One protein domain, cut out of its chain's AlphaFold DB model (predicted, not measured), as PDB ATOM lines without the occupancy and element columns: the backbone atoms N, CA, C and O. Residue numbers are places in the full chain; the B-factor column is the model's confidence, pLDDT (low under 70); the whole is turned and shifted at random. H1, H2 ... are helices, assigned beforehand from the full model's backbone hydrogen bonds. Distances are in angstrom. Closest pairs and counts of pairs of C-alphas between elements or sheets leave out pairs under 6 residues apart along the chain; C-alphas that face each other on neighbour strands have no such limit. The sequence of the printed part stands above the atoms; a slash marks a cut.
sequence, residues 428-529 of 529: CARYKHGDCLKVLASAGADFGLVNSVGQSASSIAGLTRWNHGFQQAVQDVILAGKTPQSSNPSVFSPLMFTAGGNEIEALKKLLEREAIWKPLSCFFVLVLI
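Overview. This is residues 428 to 529 of the 529 residues of an uncharacterized protein of Gossypium barbadense (UniProt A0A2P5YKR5). An elongated, stepped assembly of short helices, in which the longest helix, H3, links two helical hairpins: H2 folds back on H3 at its residues 467 to 470, and the hairpin of H4 and H5 packs through H5 on residues 475 to 479 of H3. H1 also packs on H3, while H6 lies at the far end beyond H5, after a link whose residues 515 to 520 stick out freely. The printed part has 102 residues with six named helices, H1 to H6 in that order, and no named strand; the class is all helix. It is compact, with a radius of gyration of the C-alphas of 13.7 A, and spans 40 by 26 by 23 A.

Arrangement. The hub is H3, residues 467 to 479, which touches three other helices. H1, residues 434 to 442, touches H3 at a steep tilt of 40 degrees, the same way; their closest C-alphas, of Gly 434 and Ala 473, are 5.4 A apart. H2, residues 457 to 463, is apart from H1 but forms a helical hairpin with H3, at a shallow tilt of 25 degrees, opposite ways; H3 touches it with residues 467 to 470 alone, and the closest C-alphas, of Ala 461 and Asn 467, are 5.2 A apart. H4, residues 494 to 500, is close to H3 but not clearly touching, the closest C-alphas, of Gln 475 and Thr 498, being 7.1 A apart. H5, residues 504 to 514, forms a helical hairpin with H4, at a shallow tilt of 25 degrees, the closest C-alphas, of Thr 498 and Leu 507, being 5.8 A apart. H3 touches H5 with residues 475 to 479 alone, at a steep tilt of 51 degrees; the closest C-alphas, of Leu 479 and Ala 506, are 5.2 A apart. H6, residues 521 to 528, is close to H5 but not clearly touching, the closest C-alphas, of Leu 511 and Ser 521, being 7.6 A apart. In H1, H2, H4 and H6 every O i to N i+4 pair is within hydrogen-bond range; in H3 it is 8 of 9 and in H5 6 of 7.

Along the chain. H1 begins at C-alpha 434, (-25.061, 28.635, 48.859), and measures 12.2 A from first to last C-alpha; H2 measures 10.0 A. H3 measures 18.0 A, from C-alpha 467 at (-33.424, 21.428, 49.463). H4 measures 10.0 A, H5 15.1 A and H6 10.9 A, ending at C-alpha 528, (-36.837, 11.004, 29.436).

Size, cuts and confidence. The C-alphas farthest apart, of Tyr 431 and Pro 519, are 41.1 A apart. The printed part has no cut. The links H1 to H2 and H3 to H4 are long, 14 residues each. The mean pLDDT of the printed part is 74.0; residues 452 to 453, 500 to 502 and 513 to 529 are under 70.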
ATOM      1  N   CYS A 428     -21.581  23.209  54.436       80.06
ATOM      2  CA  CYS A 428     -22.278  24.248  53.677       80.06
ATOM      3  C   CYS A 428     -23.775  23.943  53.529       80.06
ATOM      4  O   CYS A 428     -24.583  24.857  53.663       80.06
ATOM      5  N   ALA A 429     -24.148  22.677  53.326       83.12
ATOM      6  CA  ALA A 429     -25.539  22.241  53.295       83.12
ATOM      7  C   ALA A 429     -26.254  22.465  54.633       83.12
ATOM      8  O   ALA A 429     -27.351  23.018  54.655       83.12
ATOM      9  N   ARG A 430     -25.611  22.111  55.753       78.38
ATOM     10  CA  ARG A 430     -26.187  22.261  57.096       78.38
ATOM     11  C   ARG A 430     -26.449  23.720  57.463       78.38
ATOM     12  O   ARG A 430     -27.502  24.045  58.000       78.38
ATOM     13  N   TYR A 431     -25.497  24.597  57.156       76.25
ATOM     14  CA  TYR A 431     -25.586  26.021  57.486       76.25
ATOM     15  C   TYR A 431     -26.121  26.892  56.339       76.25
ATOM     16  O   TYR A 431     -26.103  28.119  56.445       76.25
ATOM     17  N   LYS A 432     -26.629  26.275  55.264       85.94
ATOM     18  CA  LYS A 432     -27.294  26.953  54.140       85.94
ATOM     19  C   LYS A 432     -26.393  27.949  53.395       85.94
ATOM     20  O   LYS A 432     -26.819  29.028  52.989       85.94
ATOM     21  N   HIS A 433     -25.118  27.602  53.224       76.94
ATOM     22  CA  HIS A 433     -24.108  28.444  52.575       76.94
ATOM     23  C   HIS A 433     -24.025  28.188  51.072       76.94
ATOM     24  O   HIS A 433     -23.098  27.530  50.601       76.94
ATOM     25  N   GLY A 434     -24.980  28.747  50.322       81.56
ATOM     26  CA  GLY A 434     -25.061  28.635  48.859       81.56
ATOM     27  C   GLY A 434     -23.781  29.056  48.140       81.56
ATOM     28  O   GLY A 434     -23.220  28.268  47.386       81.56
ATOM     29  N   ASP A 435     -23.262  30.253  48.413       79.19
ATOM     30  CA  ASP A 435     -22.087  30.769  47.697       79.19
ATOM     31  C   ASP A 435     -20.809  29.982  48.004       79.19
ATOM     32  O   ASP A 435     -20.017  29.689  47.106       79.19
ATOM     33  N   CYS A 436     -20.627  29.559  49.257       76.62
ATOM     34  CA  CYS A 436     -19.520  28.678  49.629       76.62
ATOM     35  C   CYS A 436     -19.647  27.313  48.943       76.62
ATOM     36  O   CYS A 436     -18.653  26.782  48.446       76.62
ATOM     37  N   LEU A 437     -20.865  26.766  48.874       82.75
ATOM     38  CA  LEU A 437     -21.135  25.509  48.187       82.75
ATOM     39  C   LEU A 437     -20.811  25.618  46.691       82.75
ATOM     40  O   LEU A 437     -20.171  24.717  46.153       82.75
ATOM     41  N   LYS A 438     -21.157  26.738  46.042       84.12
ATOM     42  CA  LYS A 438     -20.824  27.007  44.633       84.12
ATOM     43  C   LYS A 438     -19.321  27.013  44.385       84.12
ATOM     44  O   LYS A 438     -18.846  26.386  43.437       84.12
ATOM     45  N   VAL A 439     -18.560  27.700  45.242       78.31
ATOM     46  CA  VAL A 439     -17.092  27.752  45.145       78.31
ATOM     47  C   VAL A 439     -16.493  26.357  45.318       78.31
ATOM     48  O   VAL A 439     -15.627  25.965  44.541       78.31
ATOM     49  N   LEU A 440     -16.982  25.587  46.291       76.62
ATOM     50  CA  LEU A 440     -16.511  24.224  46.542       76.62
ATOM     51  C   LEU A 440     -16.840  23.278  45.386       76.62
ATOM     52  O   LEU A 440     -15.965  22.552  44.928       76.62
ATOM     53  N   ALA A 441     -18.067  23.322  44.870       83.44
ATOM     54  CA  ALA A 441     -18.471  22.532  43.713       83.44
ATOM     55  C   ALA A 441     -17.648  22.894  42.468       83.44
ATOM     56  O   ALA A 441     -17.182  22.012  41.753       83.44
ATOM     57  N   SER A 442     -17.374  24.186  42.263       81.38
ATOM     58  CA  SER A 442     -16.509  24.667  41.178       81.38
ATOM     59  C   SER A 442     -15.048  24.229  41.336       81.38
ATOM     60  O   SER A 442     -14.353  24.062  40.335       81.38
ATOM     61  N   ALA A 443     -14.589  24.038  42.576       76.38
ATOM     62  CA  ALA A 443     -13.263  23.526  42.915       76.38
ATOM     63  C   ALA A 443     -13.172  21.985  42.877       76.38
ATOM     64  O   ALA A 443     -12.107  21.439  43.153       76.38
ATOM     65  N   GLY A 444     -14.262  21.288  42.532       74.88
ATOM     66  CA  GLY A 444     -14.295  19.830  42.420       74.88
ATOM     67  C   GLY A 444     -14.561  19.101  43.735       74.88
ATOM     68  O   GLY A 444     -14.099  17.975  43.898       74.88
ATOM     69  N   ALA A 445     -15.260  19.728  44.688       79.25
ATOM     70  CA  ALA A 445     -15.719  19.033  45.888       79.25
ATOM     71  C   ALA A 445     -16.568  17.807  45.521       79.25
ATOM     72  O   ALA A 445     -17.392  17.867  44.606       79.25
ATOM     73  N   ASP A 446     -16.363  16.717  46.258       80.75
ATOM     74  CA  ASP A 446     -17.028  15.438  46.022       80.75
ATOM     75  C   ASP A 446     -18.380  15.383  46.745       80.75
ATOM     76  O   ASP A 446     -18.451  15.357  47.977       80.75
ATOM     77  N   PHE A 447     -19.463  15.364  45.975       84.31
ATOM     78  CA  PHE A 447     -20.833  15.290  46.482       84.31
ATOM     79  C   PHE A 447     -21.310  13.850  46.726       84.31
ATOM     80  O   PHE A 447     -22.351  13.661  47.352       84.31
ATOM     81  N   GLY A 448     -20.554  12.841  46.278       82.00
ATOM     82  CA  GLY A 448     -20.849  11.422  46.506       82.00
ATOM     83  C   GLY A 448     -20.448  10.922  47.897       82.00
ATOM     84  O   GLY A 448     -20.657   9.756  48.227       82.00
ATOM     85  N   LEU A 449     -19.855  11.786  48.721       79.19
ATOM     86  CA  LEU A 449     -19.391  11.430  50.054       79.19
ATOM     87  C   LEU A 449     -20.524  11.394  51.073       79.19
ATOM     88  O   LEU A 449     -21.440  12.220  51.055       79.19
ATOM     89  N   VAL A 450     -20.389  10.460  52.012       79.75
ATOM     90  CA  VAL A 450     -21.283  10.309  53.158       79.75
ATOM     91  C   VAL A 450     -20.511  10.316  54.474       79.75
ATOM     92  O   VAL A 450     -19.350   9.905  54.519       79.75
ATOM     93  N   ASN A 451     -21.137  10.797  55.551       74.31
ATOM     94  CA  ASN A 451     -20.574  10.700  56.902       74.31
ATOM     95  C   ASN A 451     -20.686   9.267  57.457       74.31
ATOM     96  O   ASN A 451     -21.215   8.366  56.809       74.31
ATOM     97  N   SER A 452     -20.210   9.062  58.687       69.38
ATOM     98  CA  SER A 452     -20.326   7.786  59.411       69.38
ATOM     99  C   SER A 452     -21.768   7.297  59.590       69.38
ATOM    100  O   SER A 452     -21.977   6.103  59.774       69.38
ATOM    101  N   VAL A 453     -22.750   8.198  59.506       67.69
ATOM    102  CA  VAL A 453     -24.193   7.911  59.606       67.69
ATOM    103  C   VAL A 453     -24.822   7.682  58.217       67.69
ATOM    104  O   VAL A 453     -26.014   7.425  58.096       67.69
ATOM    105  N   GLY A 454     -24.038   7.752  57.137       74.88
ATOM    106  CA  GLY A 454     -24.520   7.551  55.767       74.88
ATOM    107  C   GLY A 454     -25.238   8.761  55.159       74.88
ATOM    108  O   GLY A 454     -25.828   8.654  54.087       74.88
ATOM    109  N   GLN A 455     -25.193   9.927  55.804       79.31
ATOM    110  CA  GLN A 455     -25.780  11.159  55.274       79.31
ATOM    111  C   GLN A 455     -24.841  11.804  54.257       79.31
ATOM    112  O   GLN A 455     -23.638  11.833  54.485       79.31
ATOM    113  N   SER A 456     -25.382  12.378  53.187       85.94
ATOM    114  CA  SER A 456     -24.664  13.158  52.178       85.94
ATOM    115  C   SER A 456     -24.956  14.655  52.329       85.94
ATOM    116  O   SER A 456     -25.758  15.079  53.166       85.94
ATOM    117  N   ALA A 457     -24.332  15.493  51.495       86.12
ATOM    118  CA  ALA A 457     -24.645  16.923  51.473       86.12
ATOM    119  C   ALA A 457     -26.112  17.189  51.079       86.12
ATOM    120  O   ALA A 457     -26.751  18.057  51.672       86.12
ATOM    121  N   SER A 458     -26.663  16.407  50.143       87.00
ATOM    122  CA  SER A 458     -28.065  16.522  49.728       87.00
ATOM    123  C   SER A 458     -29.027  16.095  50.837       87.00
ATOM    124  O   SER A 458     -29.995  16.805  51.107       87.00
ATOM    125  N   SER A 459     -28.749  14.996  51.549       82.88
ATOM    126  CA  SER A 459     -29.630  14.558  52.638       82.88
ATOM    127  C   SER A 459     -29.606  15.524  53.828       82.88
ATOM    128  O   SER A 459     -30.649  15.800  54.418       82.88
ATOM    129  N   ILE A 460     -28.455  16.130  54.133       82.00
ATOM    130  CA  ILE A 460     -28.340  17.179  55.158       82.00
ATOM    131  C   ILE A 460     -29.084  18.457  54.758       82.00
ATOM    132  O   ILE A 460     -29.732  19.082  55.604       82.00
ATOM    133  N   ALA A 461     -29.032  18.852  53.483       87.50
ATOM    134  CA  ALA A 461     -29.855  19.953  52.990       87.50
ATOM    135  C   ALA A 461     -31.352  19.652  53.193       87.50
ATOM    136  O   ALA A 461     -32.102  20.534  53.614       87.50
ATOM    137  N   GLY A 462     -31.772  18.398  53.004       84.12
ATOM    138  CA  GLY A 462     -33.129  17.938  53.308       84.12
ATOM    139  C   GLY A 462     -33.505  18.074  54.775       84.12
ATOM    140  O   GLY A 462     -34.513  18.707  55.091       84.12
ATOM    141  N   LEU A 463     -32.659  17.571  55.674       80.69
ATOM    142  CA  LEU A 463     -32.879  17.658  57.122       80.69
ATOM    143  C   LEU A 463     -32.992  19.108  57.613       80.69
ATOM    144  O   LEU A 463     -33.778  19.411  58.505       80.69
ATOM    145  N   THR A 464     -32.253  20.026  56.990       82.12
ATOM    146  CA  THR A 464     -32.272  21.456  57.339       82.12
ATOM    147  C   THR A 464     -33.319  22.273  56.578       82.12
ATOM    148  O   THR A 464     -33.357  23.505  56.703       82.12
ATOM    149  N   ARG A 465     -34.202  21.615  55.808       87.81
ATOM    150  CA  ARG A 465     -35.226  22.242  54.950       87.81
ATOM    151  C   ARG A 465     -34.632  23.252  53.957       87.81
ATOM    152  O   ARG A 465     -35.212  24.303  53.699       87.81
ATOM    153  N   TRP A 466     -33.451  22.955  53.423       90.00
ATOM    154  CA  TRP A 466     -32.723  23.778  52.453       90.00
ATOM    155  C   TRP A 466     -32.560  23.095  51.083       90.00
ATOM    156  O   TRP A 466     -31.677  23.453  50.311       90.00
ATOM    157  N   ASN A 467     -33.437  22.143  50.748       86.56
ATOM    158  CA  ASN A 467     -33.424  21.428  49.463       86.56
ATOM    159  C   ASN A 467     -33.359  22.364  48.253       86.56
ATOM    160  O   ASN A 467     -32.481  22.212  47.411       86.56
ATOM    161  N   HIS A 468     -34.239  23.366  48.197       86.94
ATOM    162  CA  HIS A 468     -34.304  24.279  47.056       86.94
ATOM    163  C   HIS A 468     -33.033  25.129  46.920       86.94
ATOM    164  O   HIS A 468     -32.519  25.311  45.821       86.94
ATOM    165  N   GLY A 469     -32.502  25.662  48.024       86.50
ATOM    166  CA  GLY A 469     -31.291  26.486  47.972       86.50
ATOM    167  C   GLY A 469     -30.041  25.669  47.642       86.50
ATOM    168  O   GLY A 469     -29.176  26.141  46.907       86.50
ATOM    169  N   PHE A 470     -29.976  24.427  48.124       89.56
ATOM    170  CA  PHE A 470     -28.939  23.472  47.745       89.56
ATOM    171  C   PHE A 470     -29.021  23.115  46.257       89.56
ATOM    172  O   PHE A 470     -28.011  23.177  45.559       89.56
ATOM    173  N   GLN A 471     -30.220  22.792  45.766       89.88
ATOM    174  CA  GLN A 471     -30.460  22.462  44.365       89.88
ATOM    175  C   GLN A 471     -30.062  23.617  43.447       89.88
ATOM    176  O   GLN A 471     -29.249  23.404  42.552       89.88
ATOM    177  N   GLN A 472     -30.517  24.838  43.744       89.50
ATOM    178  CA  GLN A 472     -30.151  26.034  42.987       89.50
ATOM    179  C   GLN A 472     -28.635  26.256  42.970       89.50
ATOM    180  O   GLN A 472     -28.048  26.526  41.930       89.50
ATOM    181  N   ALA A 473     -27.960  26.114  44.115       89.31
ATOM    182  CA  ALA A 473     -26.517  26.323  44.188       89.31
ATOM    183  C   ALA A 473     -25.727  25.316  43.336       89.31
ATOM    184  O   ALA A 473     -24.732  25.686  42.716       89.31
ATOM    185  N   VAL A 474     -26.162  24.057  43.293       89.19
ATOM    186  CA  VAL A 474     -25.553  23.020  42.450       89.19
ATOM    187  C   VAL A 474     -25.860  23.267  40.968       89.19
ATOM    188  O   VAL A 474     -24.964  23.166  40.130       89.19
ATOM    189  N   GLN A 475     -27.096  23.641  40.649       88.06
ATOM    190  CA  GLN A 475     -27.546  23.995  39.304       88.06
ATOM    191  C   GLN A 475     -26.783  25.193  38.726       88.06
ATOM    192  O   GLN A 475     -26.259  25.107  37.617       88.06
ATOM    193  N   ASP A 476     -26.592  26.256  39.509       88.50
ATOM    194  CA  ASP A 476     -25.829  27.442  39.107       88.50
ATOM    195  C   ASP A 476     -24.387  27.092  38.693       88.50
ATOM    196  O   ASP A 476     -23.834  27.666  37.755       88.50
ATOM    197  N   VAL A 477     -23.765  26.121  39.370       87.94
ATOM    198  CA  VAL A 477     -22.408  25.639  39.053       87.94
ATOM    199  C   VAL A 477     -22.399  24.894  37.717       87.94
ATOM    200  O   VAL A 477     -21.490  25.080  36.905       87.94
ATOM    201  N   ILE A 478     -23.436  24.100  37.460       86.62
ATOM    202  CA  ILE A 478     -23.614  23.360  36.209       86.62
ATOM    203  C   ILE A 478     -23.880  24.317  35.046       86.62
ATOM    204  O   ILE A 478     -23.230  24.217  34.003       86.62
ATOM    205  N   LEU A 479     -24.742  25.313  35.252       84.25
ATOM    206  CA  LEU A 479     -25.002  26.390  34.299       84.25
ATOM    207  C   LEU A 479     -23.748  27.222  34.012       84.25
ATOM    208  O   LEU A 479     -23.513  27.591  32.859       84.25
ATOM    209  N   ALA A 480     -22.889  27.447  35.009       83.56
ATOM    210  CA  ALA A 480     -21.573  28.067  34.826       83.56
ATOM    211  C   ALA A 480     -20.581  27.177  34.050       83.56
ATOM    212  O   ALA A 480     -19.456  27.588  33.761       83.56
ATOM    213  N   GLY A 481     -20.975  25.953  33.695       79.62
ATOM    214  CA  GLY A 481     -20.114  25.014  33.008       79.62
ATOM    215  C   GLY A 481     -19.053  24.445  33.947       79.62
ATOM    216  O   GLY A 481     -17.863  24.390  33.615       79.62
ATOM    217  N   LYS A 482     -19.444  24.006  35.135       81.75
ATOM    218  CA  LYS A 482     -18.612  23.188  36.019       81.75
ATOM    219  C   LYS A 482     -19.446  21.998  36.473       81.75
ATOM    220  O   LYS A 482     -20.621  22.139  36.770       81.75
ATOM    221  N   THR A 483     -18.853  20.814  36.488       79.56
ATOM    222  CA  THR A 483     -19.553  19.592  36.890       79.56
ATOM    223  C   THR A 483     -19.166  19.265  38.327       79.56
ATOM    224  O   THR A 483     -17.974  19.042  38.571       79.56
ATOM    225  N   PRO A 484     -20.116  19.245  39.281       82.31
ATOM    226  CA  PRO A 484     -19.835  18.766  40.625       82.31
ATOM    227  C   PRO A 484     -19.308  17.334  40.535       82.31
ATOM    228  O   PRO A 484     -19.862  16.510  39.806       82.31
ATOM    229  N   GLN A 485     -18.218  17.046  41.236       82.19
ATOM    230  CA  GLN A 485     -17.634  15.714  41.210       82.19
ATOM    231  C   GLN A 485     -18.429  14.787  42.133       82.19
ATOM    232  O   GLN A 485     -18.971  15.211  43.153       82.19
ATOM    233  N   SER A 486     -18.503  13.515  41.758       84.06
ATOM    234  CA  SER A 486     -19.049  12.465  42.608       84.06
ATOM    235  C   SER A 486     -18.199  11.213  42.496       84.06
ATOM    236  O   SER A 486     -17.949  10.736  41.389       84.06
ATOM    237  N   SER A 487     -17.732  10.687  43.624       79.62
ATOM    238  CA  SER A 487     -17.110   9.358  43.686       79.62
ATOM    239  C   SER A 487     -18.137   8.233  43.783       79.62
ATOM    240  O   SER A 487     -17.803   7.082  43.505       79.62
ATOM    241  N   ASN A 488     -19.378   8.554  44.158       77.94
ATOM    242  CA  ASN A 488     -20.444   7.585  44.345       77.94
ATOM    243  C   ASN A 488     -21.746   8.045  43.660       77.94
ATOM    244  O   ASN A 488     -22.538   8.782  44.260       77.94
ATOM    245  N   PRO A 489     -22.000   7.583  42.420       75.19
ATOM    246  CA  PRO A 489     -23.182   7.959  41.647       75.19
ATOM    247  C   PRO A 489     -24.515   7.580  42.299       75.19
ATOM    248  O   PRO A 489     -25.524   8.212  41.995       75.19
ATOM    249  N   SER A 490     -24.536   6.579  43.191       73.75
ATOM    250  CA  SER A 490     -25.761   6.188  43.905       73.75
ATOM    251  C   SER A 490     -26.144   7.177  45.007       73.75
ATOM    252  O   SER A 490     -27.322   7.326  45.312       73.75
ATOM    253  N   VAL A 491     -25.162   7.882  45.579       80.56
ATOM    254  CA  VAL A 491     -25.380   8.940  46.578       80.56
ATOM    255  C   VAL A 491     -25.665  10.271  45.894       80.56
ATOM    256  O   VAL A 491     -26.550  11.018  46.312       80.56
ATOM    257  N   PHE A 492     -24.904  10.579  44.846       84.31
ATOM    258  CA  PHE A 492     -25.082  11.797  44.075       84.31
ATOM    259  C   PHE A 492     -24.643  11.575  42.631       84.31
ATOM    260  O   PHE A 492     -23.469  11.328  42.362       84.31
ATOM    261  N   SER A 493     -25.571  11.712  41.690       82.75
ATOM    262  CA  SER A 493     -25.278  11.750  40.257       82.75
ATOM    263  C   SER A 493     -25.656  13.132  39.725       82.75
ATOM    264  O   SER A 493     -26.835  13.478  39.797       82.75
ATOM    265  N   PRO A 494     -24.709  13.928  39.185       80.81
ATOM    266  CA  PRO A 494     -25.020  15.233  38.594       80.81
ATOM    267  C   PRO A 494     -26.115  15.162  37.517       80.81
ATOM    268  O   PRO A 494     -26.946  16.065  37.423       80.81
ATOM    269  N   LEU A 495     -26.154  14.068  36.747       78.50
ATOM    270  CA  LEU A 495     -27.155  13.832  35.706       78.50
ATOM    271  C   LEU A 495     -28.548  13.586  36.303       78.50
ATOM    272  O   LEU A 495     -29.507  14.262  35.943       78.50
ATOM    273  N   MET A 496     -28.660  12.669  37.269       78.06
ATOM    274  CA  MET A 496     -29.947  12.385  37.923       78.06
ATOM    275  C   MET A 496     -30.441  13.584  38.738       78.06
ATOM    276  O   MET A 496     -31.633  13.882  38.767       78.06
ATOM    277  N   PHE A 497     -29.512  14.301  39.372       78.62
ATOM    278  CA  PHE A 497     -29.812  15.472  40.183       78.62
ATOM    279  C   PHE A 497     -30.357  16.635  39.339       78.62
ATOM    280  O   PHE A 497     -31.277  17.323  39.769       78.62
ATOM    281  N   THR A 498     -29.834  16.838  38.125       76.25
ATOM    282  CA  THR A 498     -30.345  17.871  37.205       76.25
ATOM    283  C   THR A 498     -31.645  17.473  36.520       76.25
ATOM    284  O   THR A 498     -32.515  18.330  36.365       76.25
ATOM    285  N   ALA A 499     -31.823  16.190  36.185       73.62
ATOM    286  CA  ALA A 499     -33.082  15.671  35.651       73.62
ATOM    287  C   ALA A 499     -34.248  15.875  36.636       73.62
ATOM    288  O   ALA A 499     -35.306  16.364  36.250       73.62
ATOM    289  N   GLY A 500     -34.031  15.601  37.929       64.50
ATOM    290  CA  GLY A 500     -35.039  15.829  38.972       64.50
ATOM    291  C   GLY A 500     -35.368  17.307  39.228       64.50
ATOM    292  O   GLY A 500     -36.421  17.611  39.784       64.50
ATOM    293  N   GLY A 501     -34.497  18.231  38.812       62.31
ATOM    294  CA  GLY A 501     -34.680  19.671  38.992       62.31
ATOM    295  C   GLY A 501     -35.422  20.387  37.858       62.31
ATOM    296  O   GLY A 501     -35.574  21.603  37.936       62.31
ATOM    297  N   ASN A 502     -35.852  19.658  36.819       64.44
ATOM    298  CA  ASN A 502     -36.539  20.162  35.619       64.44
ATOM    299  C   ASN A 502     -35.815  21.316  34.889       64.44
ATOM    300  O   ASN A 502     -36.432  22.152  34.227       64.44
ATOM    301  N   GLU A 503     -34.488  21.381  35.004       71.25
ATOM    302  CA  GLU A 503     -33.693  22.468  34.437       71.25
ATOM    303  C   GLU A 503     -32.980  22.001  33.165       71.25
ATOM    304  O   GLU A 503     -31.812  21.604  33.156       71.25
ATOM    305  N   ILE A 504     -33.737  22.035  32.065       74.75
ATOM    306  CA  ILE A 504     -33.346  21.515  30.747       74.75
ATOM    307  C   ILE A 504     -32.009  22.106  30.273       74.75
ATOM    308  O   ILE A 504     -31.212  21.411  29.648       74.75
ATOM    309  N   GLU A 505     -31.737  23.375  30.581       76.69
ATOM    310  CA  GLU A 505     -30.507  24.060  30.168       76.69
ATOM    311  C   GLU A 505     -29.262  23.526  30.897       76.69
ATOM    312  O   GLU A 505     -28.219  23.298  30.282       76.69
ATOM    313  N   ALA A 506     -29.378  23.251  32.201       76.25
ATOM    314  CA  ALA A 506     -28.313  22.623  32.979       76.25
ATOM    315  C   ALA A 506     -28.064  21.181  32.506       76.25
ATOM    316  O   ALA A 506     -26.912  20.766  32.350       76.25
ATOM    317  N   LEU A 507     -29.141  20.446  32.203       77.62
ATOM    318  CA  LEU A 507     -29.072  19.092  31.658       77.62
ATOM    319  C   LEU A 507     -28.388  19.067  30.282       77.62
ATOM    320  O   LEU A 507     -27.490  18.257  30.060       77.62
ATOM    321  N   LYS A 508     -28.744  19.989  29.378       74.94
ATOM    322  CA  LYS A 508     -28.077  20.147  28.075       74.94
ATOM    323  C   LYS A 508     -26.585  20.414  28.237       74.94
ATOM    324  O   LYS A 508     -25.791  19.725  27.609       74.94
ATOM    325  N   LYS A 509     -26.184  21.334  29.123       78.00
ATOM    326  CA  LYS A 509     -24.759  21.627  29.364       78.00
ATOM    327  C   LYS A 509     -23.975  20.447  29.933       78.00
ATOM    328  O   LYS A 509     -22.785  20.319  29.640       78.00
ATOM    329  N   LEU A 510     -24.602  19.600  30.751       75.44
ATOM    330  CA  LEU A 510     -23.987  18.347  31.200       75.44
ATOM    331  C   LEU A 510     -23.828  17.369  30.042       75.44
ATOM    332  O   LEU A 510     -22.732  16.854  29.824       75.44
ATOM    333  N   LEU A 511     -24.892  17.167  29.269       70.88
ATOM    334  CA  LEU A 511     -24.896  16.245  28.141       70.88
ATOM    335  C   LEU A 511     -23.928  16.678  27.044       70.88
ATOM    336  O   LEU A 511     -23.237  15.831  26.509       70.88
ATOM    337  N   GLU A 512     -23.794  17.966  26.741       70.44
ATOM    338  CA  GLU A 512     -22.816  18.476  25.769       70.44
ATOM    339  C   GLU A 512     -21.365  18.204  26.193       70.44
ATOM    340  O   GLU A 512     -20.482  18.059  25.346       70.44
ATOM    341  N   ARG A 513     -21.108  18.095  27.500       63.09
ATOM    342  CA  ARG A 513     -19.785  17.767  28.050       63.09
ATOM    343  C   ARG A 513     -19.526  16.272  28.105       63.09
ATOM    344  O   ARG A 513     -18.411  15.842  27.822       63.09
ATOM    345  N   GLU A 514     -20.541  15.491  28.458       56.91
ATOM    346  CA  GLU A 514     -20.466  14.029  28.479       56.91
ATOM    347  C   GLU A 514     -20.567  13.418  27.072       56.91
ATOM    348  O   GLU A 514     -19.999  12.356  26.834       56.91
ATOM    349  N   ALA A 515     -21.164  14.115  26.096       44.84
ATOM    350  CA  ALA A 515     -21.323  13.701  24.694       44.84
ATOM    351  C   ALA A 515     -20.012  13.638  23.888       44.84
ATOM    352  O   ALA A 515     -20.025  13.299  22.703       44.84
ATOM    353  N   ILE A 516     -18.862  13.859  24.530       45.72
ATOM    354  CA  ILE A 516     -17.578  13.356  24.023       45.72
ATOM    355  C   ILE A 516     -17.585  11.802  23.998       45.72
ATOM    356  O   ILE A 516     -16.856  11.192  23.215       45.72
ATOM    357  N   TRP A 517     -18.494  11.151  24.737       37.53
ATOM    358  CA  TRP A 517     -18.850   9.734  24.625       37.53
ATOM    359  C   TRP A 517     -20.118   9.562  23.753       37.53
ATOM    360  O   TRP A 517     -21.249   9.663  24.224       37.53
ATOM    361  N   LYS A 518     -19.949   9.311  22.443       37.75
ATOM    362  CA  LYS A 518     -21.028   8.846  21.524       37.75
ATOM    363  C   LYS A 518     -21.609   7.495  22.005       37.75
ATOM    364  O   LYS A 518     -20.933   6.812  22.769       37.75
ATOM    365  N   PRO A 519     -22.684   6.922  21.418       36.53
ATOM    366  CA  PRO A 519     -23.981   7.393  20.914       36.53
ATOM    367  C   PRO A 519     -25.149   6.866  21.801       36.53
ATOM    368  O   PRO A 519     -26.286   6.761  21.349       36.53
ATOM    369  N   LEU A 520     -24.860   6.485  23.054       41.38
ATOM    370  CA  LEU A 520     -25.828   5.954  24.028       41.38
ATOM    371  C   LEU A 520     -26.672   7.058  24.691       41.38
ATOM    372  O   LEU A 520     -27.819   6.819  25.064       41.38
ATOM    373  N   SER A 521     -26.145   8.286  24.781       41.12
ATOM    374  CA  SER A 521     -26.841   9.408  25.429       41.12
ATOM    375  C   SER A 521     -28.077   9.871  24.652       41.12
ATOM    376  O   SER A 521     -29.084  10.228  25.259       41.12
ATOM    377  N   CYS A 522     -28.061   9.788  23.318       35.03
ATOM    378  CA  CYS A 522     -29.189  10.211  22.488       35.03
ATOM    379  C   CYS A 522     -30.454   9.366  22.717       35.03
ATOM    380  O   CYS A 522     -31.558   9.883  22.565       35.03
ATOM    381  N   PHE A 523     -30.315   8.088  23.094       40.19
ATOM    382  CA  PHE A 523     -31.466   7.210  23.334       40.19
ATOM    383  C   PHE A 523     -32.083   7.438  24.721       40.19
ATOM    384  O   PHE A 523     -33.302   7.480  24.840       40.19
ATOM    385  N   PHE A 524     -31.262   7.680  25.749       40.28
ATOM    386  CA  PHE A 524     -31.749   8.033  27.090       40.28
ATOM    387  C   PHE A 524     -32.491   9.376  27.108       40.28
ATOM    388  O   PHE A 524     -33.523   9.503  27.762       40.28
ATOM    389  N   VAL A 525     -32.017  10.357  26.332       41.19
ATOM    390  CA  VAL A 525     -32.662  11.676  26.207       41.19
ATOM    391  C   VAL A 525     -34.042  11.585  25.537       41.19
ATOM    392  O   VAL A 525     -34.938  12.332  25.903       41.19
ATOM    393  N   LEU A 526     -34.251  10.645  24.608       39.31
ATOM    394  CA  LEU A 526     -35.542  10.422  23.930       39.31
ATOM    395  C   LEU A 526     -36.559   9.605  24.745       39.31
ATOM    396  O   LEU A 526     -37.721   9.504  24.348       39.31
ATOM    397  N   VAL A 527     -36.118   8.973  25.835       47.16
ATOM    398  CA  VAL A 527     -36.980   8.216  26.758       47.16
ATOM    399  C   VAL A 527     -37.378   9.066  27.972       47.16
ATOM    400  O   VAL A 527     -38.419   8.809  28.567       47.16
ATOM    401  N   LEU A 528     -36.582  10.085  28.318       41.75
ATOM    402  CA  LEU A 528     -36.837  11.004  29.436       41.75
ATOM    403  C   LEU A 528     -37.613  12.281  29.051       41.75
ATOM    404  O   LEU A 528     -38.104  12.962  29.948       41.75
ATOM    405  N   ILE A 529     -37.719  12.606  27.754       39.94
ATOM    406  CA  ILE A 529     -38.576  13.674  27.195       39.94
ATOM    407  C   ILE A 529     -39.771  13.018  26.505       39.94
ATOM    408  O   ILE A 529     -40.903  13.514  26.690       39.94
TER     409      ILE A 529